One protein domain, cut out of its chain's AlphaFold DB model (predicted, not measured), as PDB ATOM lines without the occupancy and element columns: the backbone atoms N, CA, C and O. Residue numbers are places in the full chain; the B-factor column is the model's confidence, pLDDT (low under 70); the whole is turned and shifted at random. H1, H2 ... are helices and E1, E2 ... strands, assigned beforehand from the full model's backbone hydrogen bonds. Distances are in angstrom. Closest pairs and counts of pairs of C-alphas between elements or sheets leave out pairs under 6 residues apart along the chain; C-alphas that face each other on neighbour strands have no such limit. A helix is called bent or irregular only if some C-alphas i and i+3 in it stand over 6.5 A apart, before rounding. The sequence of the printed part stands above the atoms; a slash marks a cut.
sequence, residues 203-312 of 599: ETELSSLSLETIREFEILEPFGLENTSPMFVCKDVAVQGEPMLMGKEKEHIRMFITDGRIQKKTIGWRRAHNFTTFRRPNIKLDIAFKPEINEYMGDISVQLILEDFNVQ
ATOM      1  N   GLU A 203     -34.118  76.530  41.935       96.69
ATOM      2  CA  GLU A 203     -33.286  75.369  41.609       96.69
ATOM      3  C   GLU A 203     -33.434  74.313  42.708       96.69
ATOM      4  O   GLU A 203     -33.312  74.622  43.892       96.69
ATOM      5  N   THR A 204     -33.738  73.071  42.326       95.50
ATOM      6  CA  THR A 204     -34.046  71.987  43.267       95.50
ATOM      7  C   THR A 204     -33.458  70.654  42.819       95.50
ATOM      8  O   THR A 204     -33.282  70.386  41.630       95.50
ATOM      9  N   GLU A 205     -33.245  69.763  43.783       95.06
ATOM     10  CA  GLU A 205     -33.075  68.335  43.525       95.06
ATOM     11  C   GLU A 205     -34.440  67.641  43.430       95.06
ATOM     12  O   GLU A 205     -35.409  68.062  44.074       95.06
ATOM     13  N   LEU A 206     -34.521  66.529  42.691       95.56
ATOM     14  CA  LEU A 206     -35.754  65.735  42.612       95.56
ATOM     15  C   LEU A 206     -36.182  65.208  43.991       95.56
ATOM     16  O   LEU A 206     -37.380  65.064  44.261       95.56
ATOM     17  N   SER A 207     -35.205  64.903  44.850       94.56
ATOM     18  CA  SER A 207     -35.369  64.392  46.220       94.56
ATOM     19  C   SER A 207     -36.176  65.328  47.118       94.56
ATOM     20  O   SER A 207     -36.951  64.862  47.953       94.56
ATOM     21  N   SER A 208     -36.059  66.636  46.886       94.50
ATOM     22  CA  SER A 208     -36.723  67.677  47.675       94.50
ATOM     23  C   SER A 208     -38.202  67.852  47.308       94.50
ATOM     24  O   SER A 208     -38.968  68.436  48.071       94.50
ATOM     25  N   LEU A 209     -38.642  67.292  46.175       94.88
ATOM     26  CA  LEU A 209     -40.025  67.361  45.687       94.88
ATOM     27  C   LEU A 209     -40.904  66.278  46.332       94.88
ATOM     28  O   LEU A 209     -41.436  65.382  45.659       94.88
ATOM     29  N   SER A 210     -41.004  66.319  47.659       94.25
ATOM     30  CA  SER A 210     -41.864  65.432  48.446       94.25
ATOM     31  C   SER A 210     -43.328  65.893  48.412       94.25
ATOM     32  O   SER A 210     -43.617  67.041  48.088       94.25
ATOM     33  N   LEU A 211     -44.266  65.003  48.754       93.62
ATOM     34  CA  LEU A 211     -45.688  65.367  48.840       93.62
ATOM     35  C   LEU A 211     -45.931  66.487  49.862       93.62
ATOM     36  O   LEU A 211     -46.760  67.359  49.626       93.62
ATOM     37  N   GLU A 212     -45.210  66.457  50.982       94.69
ATOM     38  CA  GLU A 212     -45.283  67.476  52.031       94.69
ATOM     39  C   GLU A 212     -44.790  68.827  51.510       94.69
ATOM     40  O   GLU A 212     -45.526  69.805  51.583       94.69
ATOM     41  N   THR A 213     -43.635  68.843  50.836       93.94
ATOM     42  CA  THR A 213     -43.081  70.050  50.206       93.94
ATOM     43  C   THR A 213     -44.077  70.689  49.239       93.94
ATOM     44  O   THR A 213     -44.300  71.893  49.281       93.94
ATOM     45  N   ILE A 214     -44.703  69.901  48.356       93.44
ATOM     46  CA  ILE A 214     -45.636  70.469  47.370       93.44
ATOM     47  C   ILE A 214     -46.906  71.006  48.041       93.44
ATOM     48  O   ILE A 214     -47.395  72.057  47.637       93.44
ATOM     49  N   ARG A 215     -47.394  70.365  49.111       91.44
ATOM     50  CA  ARG A 215     -48.527  70.882  49.900       91.44
ATOM     51  C   ARG A 215     -48.219  72.208  50.586       91.44
ATOM     52  O   ARG A 215     -49.111  73.041  50.705       91.44
ATOM     53  N   GLU A 216     -46.977  72.425  51.016       92.94
ATOM     54  CA  GLU A 216     -46.561  73.730  51.539       92.94
ATOM     55  C   GLU A 216     -46.629  74.816  50.460       92.94
ATOM     56  O   GLU A 216     -47.049  75.927  50.754       92.94
ATOM     57  N   PHE A 217     -46.309  74.506  49.199       90.94
ATOM     58  CA  PHE A 217     -46.486  75.461  48.098       90.94
ATOM     59  C   PHE A 217     -47.954  75.690  47.724       90.94
ATOM     60  O   PHE A 217     -48.308  76.801  47.330       90.94
ATOM     61  N   GLU A 218     -48.827  74.689  47.877       87.19
ATOM     62  CA  GLU A 218     -50.269  74.841  47.630       87.19
ATOM     63  C   GLU A 218     -50.926  75.880  48.559       87.19
ATOM     64  O   GLU A 218     -51.961  76.438  48.199       87.19
ATOM     65  N   ILE A 219     -50.320  76.240  49.705       89.12
ATOM     66  CA  ILE A 219     -50.834  77.325  50.567       89.12
ATOM     67  C   ILE A 219     -50.769  78.704  49.893       89.12
ATOM     68  O   ILE A 219     -51.453  79.627  50.332       89.12
ATOM     69  N   LEU A 220     -49.926  78.857  48.863       89.56
ATOM     70  CA  LEU A 220     -49.779  80.094  48.094       89.56
ATOM     71  C   LEU A 220     -50.898  80.273  47.066       89.56
ATOM     72  O   LEU A 220     -50.952  81.303  46.395       89.56
ATOM     73  N   GLU A 221     -51.781  79.287  46.908       87.44
ATOM     74  CA  GLU A 221     -52.951  79.430  46.059       87.44
ATOM     75  C   GLU A 221     -53.883  80.571  46.520       87.44
ATOM     76  O   GLU A 221     -53.974  80.878  47.710       87.44
ATOM     77  N   PRO A 222     -54.635  81.195  45.591       87.44
ATOM     78  CA  PRO A 222     -54.809  80.806  44.192       87.44
ATOM     79  C   PRO A 222     -53.691  81.310  43.277       87.44
ATOM     80  O   PRO A 222     -53.362  82.498  43.259       87.44
ATOM     81  N   PHE A 223     -53.180  80.415  42.430       86.94
ATOM     82  CA  PHE A 223     -52.289  80.813  41.345       86.94
ATOM     83  C   PHE A 223     -53.058  81.465  40.183       86.94
ATOM     84  O   PHE A 223     -54.174  81.058  39.835       86.94
ATOM     85  N   GLY A 224     -52.444  82.463  39.549       83.31
ATOM     86  CA  GLY A 224     -53.015  83.272  38.475       83.31
ATOM     87  C   GLY A 224     -51.989  84.210  37.833       83.31
ATOM     88  O   GLY A 224     -50.788  84.004  37.962       83.31
ATOM     89  N   LEU A 225     -52.466  85.242  37.130       77.75
ATOM     90  CA  LEU A 225     -51.603  86.190  36.408       77.75
ATOM     91  C   LEU A 225     -50.665  86.972  37.344       77.75
ATOM     92  O   LEU A 225     -49.514  87.195  36.998       77.75
ATOM     93  N   GLU A 226     -51.158  87.369  38.519       83.50
ATOM     94  CA  GLU A 226     -50.401  88.150  39.513       83.50
ATOM     95  C   GLU A 226     -49.727  87.276  40.585       83.50
ATOM     96  O   GLU A 226     -49.028  87.785  41.454       83.50
ATOM     97  N   ASN A 227     -49.940  85.961  40.530       88.75
ATOM     98  CA  ASN A 227     -49.376  84.987  41.457       88.75
ATOM     99  C   ASN A 227     -49.137  83.684  40.693       88.75
ATOM    100  O   ASN A 227     -49.944  82.756  40.747       88.75
ATOM    101  N   THR A 228     -48.110  83.645  39.851       88.06
ATOM    102  CA  THR A 228     -47.856  82.477  39.005       88.06
ATOM    103  C   THR A 228     -47.454  81.272  39.848       88.06
ATOM    104  O   THR A 228     -46.773  81.407  40.858       88.06
ATOM    105  N   SER A 229     -47.861  80.074  39.421       88.50
ATOM    106  CA  SER A 229     -47.389  78.838  40.053       88.50
ATOM    107  C   SER A 229     -45.860  78.741  39.935       88.50
ATOM    108  O   SER A 229     -45.365  78.972  38.824       88.50
ATOM    109  N   PRO A 230     -45.140  78.400  41.023       92.44
ATOM    110  CA  PRO A 230     -43.685  78.400  41.032       92.44
ATOM    111  C   PRO A 230     -43.068  77.502  39.958       92.44
ATOM    112  O   PRO A 230     -43.434  76.331  39.813       92.44
ATOM    113  N   MET A 231     -42.106  78.053  39.227       95.94
ATOM    114  CA  MET A 231     -41.311  77.363  38.224       95.94
ATOM    115  C   MET A 231     -40.027  76.827  38.853       95.94
ATOM    116  O   MET A 231     -39.172  77.585  39.311       95.94
ATOM    117  N   PHE A 232     -39.861  75.511  38.828       97.44
ATOM    118  CA  PHE A 232     -38.662  74.852  39.326       97.44
ATOM    119  C   PHE A 232     -37.724  74.500  38.181       97.44
ATOM    120  O   PHE A 232     -38.167  74.238  37.063       97.44
ATOM    121  N   VAL A 233     -36.431  74.431  38.482       97.88
ATOM    122  CA  VAL A 233     -35.410  73.871  37.603       97.88
ATOM    123  C   VAL A 233     -34.654  72.754  38.311       97.88
ATOM    124  O   VAL A 233     -34.285  72.876  39.478       97.88
ATOM    125  N   CYS A 234     -34.419  71.659  37.598       96.88
ATOM    126  CA  CYS A 234     -33.513  70.598  38.024       96.88
ATOM    127  C   CYS A 234     -32.506  70.355  36.904       96.88
ATOM    128  O   CYS A 234     -32.898  70.222  35.741       96.88
ATOM    129  N   LYS A 235     -31.221  70.345  37.255       94.56
ATOM    130  CA  LYS A 235     -30.112  70.242  36.306       94.56
ATOM    131  C   LYS A 235     -29.519  68.841  36.282       94.56
ATOM    132  O   LYS A 235     -29.645  68.096  37.250       94.56
ATOM    133  N   ASP A 236     -28.849  68.515  35.182       90.88
ATOM    134  CA  ASP A 236     -28.126  67.249  34.985       90.88
ATOM    135  C   ASP A 236     -28.970  65.970  35.215       90.88
ATOM    136  O   ASP A 236     -28.488  64.911  35.639       90.88
ATOM    137  N   VAL A 237     -30.257  66.033  34.878       94.81
ATOM    138  CA  VAL A 237     -31.160  64.880  34.949       94.81
ATOM    139  C   VAL A 237     -31.169  64.098  33.638       94.81
ATOM    140  O   VAL A 237     -30.755  64.586  32.589       94.81
ATOM    141  N   ALA A 238     -31.650  62.862  33.678       93.12
ATOM    142  CA  ALA A 238     -31.767  61.992  32.515       93.12
ATOM    143  C   ALA A 238     -33.183  61.438  32.369       93.12
ATOM    144  O   ALA A 238     -33.948  61.346  33.332       93.12
ATOM    145  N   VAL A 239     -33.520  61.013  31.155       93.31
ATOM    146  CA  VAL A 239     -34.724  60.218  30.907       93.31
ATOM    147  C   VAL A 239     -34.456  58.771  31.325       93.31
ATOM    148  O   VAL A 239     -33.507  58.146  30.854       93.31
ATOM    149  N   GLN A 240     -35.296  58.234  32.208       91.38
ATOM    150  CA  GLN A 240     -35.256  56.839  32.636       91.38
ATOM    151  C   GLN A 240     -36.283  56.005  31.865       91.38
ATOM    152  O   GLN A 240     -37.491  56.238  31.946       91.38
ATOM    153  N   GLY A 241     -35.794  54.983  31.164       88.00
ATOM    154  CA  GLY A 241     -36.622  54.111  30.331       88.00
ATOM    155  C   GLY A 241     -37.117  54.797  29.053       88.00
ATOM    156  O   GLY A 241     -36.599  55.830  28.643       88.00
ATOM    157  N   GLU A 242     -38.125  54.204  28.412       89.06
ATOM    158  CA  GLU A 242     -38.675  54.721  27.154       89.06
ATOM    159  C   GLU A 242     -39.784  55.762  27.409       89.06
ATOM    160  O   GLU A 242     -40.769  55.456  28.099       89.06
ATOM    161  N   PRO A 243     -39.689  56.969  26.820       94.00
ATOM    162  CA  PRO A 243     -40.810  57.898  26.757       94.00
ATOM    163  C   PRO A 243     -42.021  57.284  26.046       94.00
ATOM    164  O   PRO A 243     -41.895  56.437  25.164       94.00
ATOM    165  N   MET A 244     -43.219  57.756  26.381       95.69
ATOM    166  CA  MET A 244     -44.471  57.328  25.760       95.69
ATOM    167  C   MET A 244     -45.288  58.523  25.293       95.69
ATOM    168  O   MET A 244     -45.508  59.468  26.049       95.69
ATOM    169  N   LEU A 245     -45.800  58.454  24.066       95.94
ATOM    170  CA  LEU A 245     -46.779  59.422  23.580       95.94
ATOM    171  C   LEU A 245     -48.163  59.144  24.181       95.94
ATOM    172  O   LEU A 245     -48.554  57.989  24.356       95.94
ATOM    173  N   MET A 246     -48.910  60.204  24.485       94.00
ATOM    174  CA  MET A 246     -50.227  60.148  25.123       94.00
ATOM    175  C   MET A 246     -51.237  61.101  24.474       94.00
ATOM    176  O   MET A 246     -50.875  62.036  23.761       94.00
ATOM    177  N   GLY A 247     -52.517  60.890  24.794       86.75
ATOM    178  CA  GLY A 247     -53.645  61.648  24.249       86.75
ATOM    179  C   GLY A 247     -54.217  61.008  22.983       86.75
ATOM    180  O   GLY A 247     -53.578  60.163  22.360       86.75
ATOM    181  N   LYS A 248     -55.439  61.409  22.607       84.25
ATOM    182  CA  LYS A 248     -56.150  60.860  21.437       84.25
ATOM    183  C   LYS A 248     -55.354  61.045  20.138       84.25
ATOM    184  O   LYS A 248     -55.252  60.112  19.355       84.25
ATOM    185  N   GLU A 249     -54.732  62.212  19.990       87.56
ATOM    186  CA  GLU A 249     -53.922  62.601  18.826       87.56
ATOM    187  C   GLU A 249     -52.409  62.372  19.038       87.56
ATOM    188  O   GLU A 249     -51.594  62.798  18.230       87.56
ATOM    189  N   LYS A 250     -51.998  61.717  20.141       91.19
ATOM    190  CA  LYS A 250     -50.583  61.488  20.511       91.19
ATOM    191  C   LYS A 250     -49.713  62.756  20.595       91.19
ATOM    192  O   LYS A 250     -48.501  62.688  20.433       91.19
ATOM    193  N   GLU A 251     -50.314  63.902  20.902       89.81
ATOM    194  CA  GLU A 251     -49.622  65.198  20.984       89.81
ATOM    195  C   GLU A 251     -48.797  65.383  22.269       89.81
ATOM    196  O   GLU A 251     -48.016  66.328  22.377       89.81
ATOM    197  N   HIS A 252     -48.980  64.543  23.287       94.12
ATOM    198  CA  HIS A 252     -48.353  64.714  24.603       94.12
ATOM    199  C   HIS A 252     -47.299  63.640  24.852       94.12
ATOM    200  O   HIS A 252     -47.383  62.556  24.280       94.12
ATOM    201  N   ILE A 253     -46.343  63.906  25.742       96.31
ATOM    202  CA  ILE A 253     -45.315  62.937  26.133       96.31
ATOM    203  C   ILE A 253     -45.357  62.674  27.638       96.31
ATOM    204  O   ILE A 253     -45.536  63.586  28.444       96.31
ATOM    205  N   ARG A 254     -45.198  61.408  28.018       97.00
ATOM    206  CA  ARG A 254     -44.973  60.949  29.388       97.00
ATOM    207  C   ARG A 254     -43.619  60.271  29.456       97.00
ATOM    208  O   ARG A 254     -43.323  59.404  28.641       97.00
ATOM    209  N   MET A 255     -42.846  60.601  30.475       96.69
ATOM    210  CA  MET A 255     -41.549  59.988  30.740       96.69
ATOM    211  C   MET A 255     -41.287  59.915  32.243       96.69
ATOM    212  O   MET A 255     -42.056  60.449  33.046       96.69
ATOM    213  N   PHE A 256     -40.214  59.233  32.622       96.62
ATOM    214  CA  PHE A 256     -39.648  59.327  33.959       96.62
ATOM    215  C   PHE A 256     -38.328  60.075  33.861       96.62
ATOM    216  O   PHE A 256     -37.509  59.765  33.000       96.62
ATOM    217  N   ILE A 257     -38.155  61.077  34.711       96.81
ATOM    218  CA  ILE A 257     -36.909  61.828  34.824       96.81
ATOM    219  C   ILE A 257     -36.203  61.377  36.094       96.81
ATOM    220  O   ILE A 257     -36.859  61.242  37.128       96.81
ATOM    221  N   THR A 258     -34.898  61.137  35.999       94.94
ATOM    222  CA  THR A 258     -34.055  60.639  37.084       94.94
ATOM    223  C   THR A 258     -32.793  61.473  37.247       94.94
ATOM    224  O   THR A 258     -32.202  61.911  36.263       94.94
ATOM    225  N   ASP A 259     -32.356  61.647  38.487       91.69
ATOM    226  CA  ASP A 259     -31.028  62.161  38.850       91.69
ATOM    227  C   ASP A 259     -30.027  61.013  39.116       91.69
ATOM    228  O   ASP A 259     -28.920  61.224  39.606       91.69
ATOM    229  N   GLY A 260     -30.424  59.769  38.815       88.50
ATOM    230  CA  GLY A 260     -29.672  58.547  39.108       88.50
ATOM    231  C   GLY A 260     -29.943  57.962  40.498       88.50
ATOM    232  O   GLY A 260     -29.577  56.813  40.745       88.50
ATOM    233  N   ARG A 261     -30.610  58.703  41.393       88.75
ATOM    234  CA  ARG A 261     -30.991  58.243  42.739       88.75
ATOM    235  C   ARG A 261     -32.483  57.968  42.823       88.75
ATOM    236  O   ARG A 261     -32.888  56.916  43.312       88.75
ATOM    237  N   ILE A 262     -33.295  58.902  42.339       93.69
ATOM    238  CA  ILE A 262     -34.749  58.769  42.313       93.69
ATOM    239  C   ILE A 262     -35.308  59.169  40.957       93.69
ATOM    240  O   ILE A 262     -34.664  59.865  40.182       93.69
ATOM    241  N   GLN A 263     -36.554  58.776  40.702       94.81
ATOM    242  CA  GLN A 263     -37.273  59.179  39.502       94.81
ATOM    243  C   GLN A 263     -38.608  59.839  39.821       94.81
ATOM    244  O   GLN A 263     -39.294  59.473  40.779       94.81
ATOM    245  N   LYS A 264     -39.005  60.786  38.970       96.12
ATOM    246  CA  LYS A 264     -40.315  61.436  39.009       96.12
ATOM    247  C   LYS A 264     -41.007  61.284  37.663       96.12
ATOM    248  O   LYS A 264     -40.412  61.466  36.597       96.12
ATOM    249  N   LYS A 265     -42.295  60.948  37.711       96.75
ATOM    250  CA  LYS A 265     -43.150  60.931  36.523       96.75
ATOM    251  C   LYS A 265     -43.248  62.356  35.985       96.75
ATOM    252  O   LYS A 265     -43.589  63.263  36.733       96.75
ATOM    253  N   THR A 266     -42.976  62.529  34.699       97.69
ATOM    254  CA  THR A 266     -42.940  63.833  34.034       97.69
ATOM    255  C   THR A 266     -43.857  63.831  32.816       97.69
ATOM    256  O   THR A 266     -43.822  62.895  32.012       97.69
ATOM    257  N   ILE A 267     -44.690  64.864  32.687       97.50
ATOM    258  CA  ILE A 267     -45.643  65.061  31.591       97.50
ATOM    259  C   ILE A 267     -45.276  66.324  30.818       97.50
ATOM    260  O   ILE A 267     -45.222  67.405  31.394       97.50
ATOM    261  N   GLY A 268     -45.076  66.198  29.507       96.44
ATOM    262  CA  GLY A 268     -44.943  67.327  28.588       96.44
ATOM    263  C   GLY A 268     -46.192  67.465  27.720       96.44
ATOM    264  O   GLY A 268     -46.443  66.645  26.827       96.44
ATOM    265  N   TRP A 269     -46.987  68.504  27.960       92.38
ATOM    266  CA  TRP A 269     -48.170  68.800  27.150       92.38
ATOM    267  C   TRP A 269     -47.758  69.391  25.800       92.38
ATOM    268  O   TRP A 269     -46.974  70.327  25.744       92.38
ATOM    269  N   ARG A 270     -48.292  68.847  24.700       87.25
ATOM    270  CA  ARG A 270     -47.965  69.245  23.307       87.25
ATOM    271  C   ARG A 270     -46.473  69.122  22.929       87.25
ATOM    272  O   ARG A 270     -46.009  69.742  21.977       87.25
ATOM    273  N   ARG A 271     -45.718  68.282  23.644       91.50
ATOM    274  CA  ARG A 271     -44.270  68.062  23.454       91.50
ATOM    275  C   ARG A 271     -43.934  66.779  22.674       91.50
ATOM    276  O   ARG A 271     -42.812  66.290  22.737       91.50
ATOM    277  N   ALA A 272     -44.882  66.208  21.922       89.19
ATOM    278  CA  ALA A 272     -44.637  64.986  21.139       89.19
ATOM    279  C   ALA A 272     -43.520  65.128  20.089       89.19
ATOM    280  O   ALA A 272     -42.797  64.170  19.831       89.19
ATOM    281  N   HIS A 273     -43.325  66.324  19.529       85.94
ATOM    282  CA  HIS A 273     -42.249  66.601  18.572       85.94
ATOM    283  C   HIS A 273     -40.841  66.424  19.174       85.94
ATOM    284  O   HIS A 273     -39.886  66.181  18.445       85.94
ATOM    285  N   ASN A 274     -40.704  66.477  20.504       88.06
ATOM    286  CA  ASN A 274     -39.438  66.249  21.202       88.06
ATOM    287  C   ASN A 274     -39.171  64.762  21.506       88.06
ATOM    288  O   ASN A 274     -38.160  64.439  22.130       88.06
ATOM    289  N   PHE A 275     -40.055  63.848  21.092       87.88
ATOM    290  CA  PHE A 275     -39.948  62.418  21.393       87.88
ATOM    291  C   PHE A 275     -38.604  61.817  20.966       87.88
ATOM    292  O   PHE A 275     -37.990  61.076  21.730       87.88
ATOM    293  N   THR A 276     -38.114  62.169  19.776       81.00
ATOM    294  CA  THR A 276     -36.812  61.712  19.267       81.00
ATOM    295  C   THR A 276     -35.655  62.191  20.138       81.00
ATOM    296  O   THR A 276     -34.736  61.419  20.395       81.00
ATOM    297  N   THR A 277     -35.711  63.429  20.637       84.00
ATOM    298  CA  THR A 277     -34.717  63.991  21.558       84.00
ATOM    299  C   THR A 277     -34.714  63.247  22.887       84.00
ATOM    300  O   THR A 277     -33.665  62.776  23.315       84.00
ATOM    301  N   PHE A 278     -35.880  63.070  23.513       87.94
ATOM    302  CA  PHE A 278     -35.987  62.399  24.814       87.94
ATOM    303  C   PHE A 278     -35.679  60.900  24.768       87.94
ATOM    304  O   PHE A 278     -35.343  60.317  25.792       87.94
ATOM    305  N   ARG A 279     -35.772  60.273  23.592       84.75
ATOM    306  CA  ARG A 279     -35.412  58.863  23.392       84.75
ATOM    307  C   ARG A 279     -33.903  58.639  23.229       84.75
ATOM    308  O   ARG A 279     -33.457  57.495  23.208       84.75
ATOM    309  N   ARG A 280     -33.098  59.700  23.093       79.06
ATOM    310  CA  ARG A 280     -31.643  59.556  22.948       79.06
ATOM    311  C   ARG A 280     -31.054  58.898  24.204       79.06
ATOM    312  O   ARG A 280     -31.292  59.389  25.309       79.06
ATOM    313  N   PRO A 281     -30.262  57.820  24.063       69.00
ATOM    314  CA  PRO A 281     -29.662  57.159  25.212       69.00
ATOM    315  C   PRO A 281     -28.685  58.100  25.921       69.00
ATOM    316  O   PRO A 281     -27.905  58.804  25.277       69.00
ATOM    317  N   ASN A 282     -28.703  58.078  27.256       68.75
ATOM    318  CA  ASN A 282     -27.821  58.880  28.114       68.75
ATOM    319  C   ASN A 282     -27.891  60.393  27.842       68.75
ATOM    320  O   ASN A 282     -26.882  61.093  27.976       68.75
ATOM    321  N   ILE A 283     -29.057  60.901  27.434       77.50
ATOM    322  CA  ILE A 283     -29.272  62.342  27.321       77.50
ATOM    323  C   ILE A 283     -29.284  62.976  28.715       77.50
ATOM    324  O   ILE A 283     -30.005  62.514  29.603       77.50
ATOM    325  N   LYS A 284     -28.474  64.022  28.897       86.44
ATOM    326  CA  LYS A 284     -28.513  64.888  30.074       86.44
ATOM    327  C   LYS A 284     -29.292  66.151  29.753       86.44
ATOM    328  O   LYS A 284     -29.173  66.709  28.661       86.44
ATOM    329  N   LEU A 285     -30.130  66.550  30.693       93.56
ATOM    330  CA  LEU A 285     -31.106  67.609  30.541       93.56
ATOM    331  C   LEU A 285     -31.052  68.513  31.764       93.56
ATOM    332  O   LEU A 285     -30.951  68.026  32.888       93.56
ATOM    333  N   ASP A 286     -31.235  69.802  31.531       95.69
ATOM    334  CA  ASP A 286     -31.807  70.681  32.540       95.69
ATOM    335  C   ASP A 286     -33.284  70.830  32.207       95.69
ATOM    336  O   ASP A 286     -33.643  71.093  31.057       95.69
ATOM    337  N   ILE A 287     -34.154  70.629  33.187       97.31
ATOM    338  CA  ILE A 287     -35.599  70.716  32.986       97.31
ATOM    339  C   ILE A 287     -36.175  71.848  33.820       97.31
ATOM    340  O   ILE A 287     -35.878  71.958  35.006       97.31
ATOM    341  N   ALA A 288     -37.034  72.653  33.201       98.00
ATOM    342  CA  ALA A 288     -37.905  73.597  33.876       98.00
ATOM    343  C   ALA A 288     -39.312  72.996  33.968       98.00
ATOM    344  O   ALA A 288     -39.864  72.514  32.972       98.00
ATOM    345  N   PHE A 289     -39.894  72.972  35.162       97.44
ATOM    346  CA  PHE A 289     -41.156  72.282  35.408       97.44
ATOM    347  C   PHE A 289     -41.954  72.891  36.557       97.44
ATOM    348  O   PHE A 289     -41.413  73.525  37.460       97.44
ATOM    349  N   LYS A 290     -43.256  72.602  36.558       95.25
ATOM    350  CA  LYS A 290     -44.146  72.828  37.702       95.25
ATOM    351  C   LYS A 290     -44.464  71.493  38.376       95.25
ATOM    352  O   LYS A 290     -44.945  70.586  37.690       95.25
ATOM    353  N   PRO A 291     -44.188  71.316  39.674       94.56
ATOM    354  CA  PRO A 291     -44.613  70.125  40.390       94.56
ATOM    355  C   PRO A 291     -46.128  70.164  40.622       94.56
ATOM    356  O   PRO A 291     -46.683  71.186  41.014       94.56
ATOM    357  N   GLU A 292     -46.800  69.038  40.399       91.00
ATOM    358  CA  GLU A 292     -48.229  68.870  40.667       91.00
ATOM    359  C   GLU A 292     -48.457  67.600  41.495       91.00
ATOM    360  O   GLU A 292     -47.825  66.561  41.262       91.00
ATOM    361  N   ILE A 293     -49.397  67.657  42.441       90.31
ATOM    362  CA  ILE A 293     -49.900  66.463  43.121       90.31
ATOM    363  C   ILE A 293     -50.875  65.756  42.177       90.31
ATOM    364  O   ILE A 293     -51.898  66.303  41.769       90.31
ATOM    365  N   ASN A 294     -50.554  64.518  41.820       88.31
ATOM    366  CA  ASN A 294     -51.406  63.652  41.024       88.31
ATOM    367  C   ASN A 294     -52.040  62.578  41.906       88.31
ATOM    368  O   ASN A 294     -51.332  61.751  42.483       88.31
ATOM    369  N   GLU A 295     -53.369  62.547  41.916       84.75
ATOM    370  CA  GLU A 295     -54.177  61.515  42.558       84.75
ATOM    371  C   GLU A 295     -54.828  60.630  41.488       84.75
ATOM    372  O   GLU A 295     -55.616  61.096  40.659       84.75
ATOM    373  N   TYR A 296     -54.473  59.345  41.467       78.25
ATOM    374  CA  TYR A 296     -55.012  58.386  40.503       78.25
ATOM    375  C   TYR A 296     -55.284  57.040  41.168       78.25
ATOM    376  O   TYR A 296     -54.380  56.442  41.736       78.25
ATOM    377  N   MET A 297     -56.527  56.553  41.080       73.94
ATOM    378  CA  MET A 297     -56.960  55.281  41.687       73.94
ATOM    379  C   MET A 297     -56.623  55.144  43.189       73.94
ATOM    380  O   MET A 297     -56.447  54.037  43.683       73.94
ATOM    381  N   GLY A 298     -56.564  56.263  43.920       79.25
ATOM    382  CA  GLY A 298     -56.208  56.302  45.344       79.25
ATOM    383  C   GLY A 298     -54.713  56.483  45.628       79.25
ATOM    384  O   GLY A 298     -54.359  56.782  46.764       79.25
ATOM    385  N   ASP A 299     -53.847  56.387  44.614       84.50
ATOM    386  CA  ASP A 299     -52.420  56.682  44.751       84.50
ATOM    387  C   ASP A 299     -52.160  58.180  44.563       84.50
ATOM    388  O   ASP A 299     -52.435  58.753  43.502       84.50
ATOM    389  N   ILE A 300     -51.591  58.806  45.596       89.62
ATOM    390  CA  ILE A 300     -51.190  60.216  45.600       89.62
ATOM    391  C   ILE A 300     -49.675  60.291  45.410       89.62
ATOM    392  O   ILE A 300     -48.906  59.719  46.180       89.62
ATOM    393  N   SER A 301     -49.230  61.010  44.382       92.50
ATOM    394  CA  SER A 301     -47.808  61.144  44.044       92.50
ATOM    395  C   SER A 301     -47.490  62.521  43.474       92.50
ATOM    396  O   SER A 301     -48.357  63.180  42.909       92.50
ATOM    397  N   VAL A 302     -46.233  62.951  43.590       94.94
ATOM    398  CA  VAL A 302     -45.752  64.172  42.928       94.94
ATOM    399  C   VAL A 302     -45.329  63.834  41.500       94.94
ATOM    400  O   VAL A 302     -44.478  62.963  41.293       94.94
ATOM    401  N   GLN A 303     -45.903  64.538  40.525       95.81
ATOM    402  CA  GLN A 303     -45.484  64.508  39.125       95.81
ATOM    403  C   GLN A 303     -44.931  65.870  38.701       95.81
ATOM    404  O   GLN A 303     -45.240  66.891  39.308       95.81
ATOM    405  N   LEU A 304     -44.127  65.888  37.643       97.56
ATOM    406  CA  LEU A 304     -43.573  67.110  37.069       97.56
ATOM    407  C   LEU A 304     -44.320  67.440  35.777       97.56
ATOM    408  O   LEU A 304     -44.460  66.583  34.902       97.56
ATOM    409  N   ILE A 305     -44.782  68.675  35.631       96.81
ATOM    410  CA  ILE A 305     -45.272  69.202  34.360       96.81
ATOM    411  C   ILE A 305     -44.122  69.944  33.701       96.81
ATOM    412  O   ILE A 305     -43.730  71.012  34.163       96.81
ATOM    413  N   LEU A 306     -43.562  69.349  32.651       97.31
ATOM    414  CA  LEU A 306     -42.454  69.923  31.905       97.31
ATOM    415  C   LEU A 306     -42.931  71.166  31.155       97.31
ATOM    416  O   LEU A 306     -43.818  71.070  30.303       97.31
ATOM    417  N   GLU A 307     -42.302  72.297  31.451       94.69
ATOM    418  CA  GLU A 307     -42.563  73.576  30.794       94.69
ATOM    419  C   GLU A 307     -41.517  73.837  29.721       94.69
ATOM    420  O   GLU A 307     -41.882  74.143  28.590       94.69
ATOM    421  N   ASP A 308     -40.238  73.602  30.023       94.75
ATOM    422  CA  ASP A 308     -39.162  73.668  29.039       94.75
ATOM    423  C   ASP A 308     -37.984  72.770  29.422       94.75
ATOM    424  O   ASP A 308     -37.910  72.250  30.536       94.75
ATOM    425  N   PHE A 309     -37.065  72.556  28.488       94.81
ATOM    426  CA  PHE A 309     -35.845  71.810  28.759       94.81
ATOM    427  C   PHE A 309     -34.691  72.345  27.929       94.81
ATOM    428  O   PHE A 309     -34.842  72.681  26.757       94.81
ATOM    429  N   ASN A 310     -33.513  72.330  28.531       92.38
ATOM    430  CA  ASN A 310     -32.270  72.473  27.816       92.38
ATOM    431  C   ASN A 310     -31.634  71.092  27.712       92.38
ATOM    432  O   ASN A 310     -31.433  70.408  28.717       92.38
ATOM    433  N   VAL A 311     -31.309  70.668  26.494       85.62
ATOM    434  CA  VAL A 311     -30.377  69.555  26.357       85.62
ATOM    435  C   VAL A 311     -29.037  70.109  26.788       85.62
ATOM    436  O   VAL A 311     -28.557  71.064  26.184       85.62
ATOM    437  N   GLN A 312     -28.447  69.526  27.827       72.06
ATOM    438  CA  GLN A 312     -27.053  69.797  28.117       72.06
ATOM    439  C   GLN A 312     -26.284  69.310  26.892       72.06
ATOM    440  O   GLN A 312     -26.102  68.102  26.687       72.06
TER     441      GLN A 312
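Overview. This is residues 203 to 312 of the 599 residues of an uncharacterized protein of Candidatus Poribacteria bacterium (UniProt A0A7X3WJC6). The core is a small closed barrel of five strands, E1 to E5, in which long, bent strands curve round the ring. Two short helices pack on its outside on opposite sides, H1 on the hairpin of E4 and E5, and H2 near E1 and E2; residues 222 to 227, in the link from H1 to E1, stick out. The printed part has 110 residues with two named helices and five named strands, in the order H1, E1, E2, E3, H2, E4, E5, and the class is mixed, helices and strands. Round the ring run E1, E2, E3, E5, E4 and back to E1, with E3 and E5 parallel and the other neighbours antiparallel. The whole is compact, with a radius of gyration of the C-alphas of 13.9 A and spans of 38 by 32 by 32 A.

Along the chain. E1 is residues 232 to 246, 23.5 A long, from C-alpha 232 at (-38.662, 74.852, 39.326), and it bends by 110 degrees at residue 236. E2 is residues 252 to 258, 19.4 A, and E3 residues 263 to 268, 15.6 A. E4, residues 284 to 296, is 29.2 A long and bends by 78 degrees at residue 288. E5, residues 299 to 311, is 31.5 A long, bends by 70 degrees at residue 308 and ends at (-30.377, 69.555, 26.357). H1 is residues 211 to 218, beginning at (-45.688, 65.367, 48.840), and H2 is residues 272 to 278.

Arrangement. E1, E2 and E3 form a meander, each strand the antiparallel neighbour of the one before. In the hairpin of E1 and E2, N 240 and O 256 are 2.8 A apart; in that of E2 and E3, N 255 and O 266 are 2.9 A apart. E3 and E5 are parallel, with N 304 and O 265 at 2.8 A. In the hairpin of E5 and E4, N 292 and O 303 are 2.9 A apart. E4 and E1 are antiparallel, with N 287 and O 234 at 2.9 A. The pairing of E1 is staggered: residues 232 to 238 pair with E4, residues 238 to 246 with E2. H1 is on the barrel, outside it, at a height over the sheet of 9.2 A, and runs across the strands, at 90 degrees to E4 on the local plane. Its closest C-alphas to E5 are Leu 211 and Val 302, 6.0 A. H2 is on the barrel, outside it, at a height of 6.4 A; its closest C-alphas to E2 are Ala 272 and His 252, 5.1 A. H2 is irregular, with C-alphas 273 and 276 7.3 A apart. H1 and H2 are apart. Every O i to N i+4 pair is within hydrogen-bond range in H1, but 1 of 3 in H2, where 3 of 4 O i to N i+3 pairs are.

Size, cuts and confidence. The C-alphas farthest apart are those of Glu 226 and Pro 281, 39.9 A. The printed part has no cut. The link from H1 to E1, 13 residues, is long; the other links are tight. The mean pLDDT of the printed part is 90.7, and residues 281 to 282 are under 70.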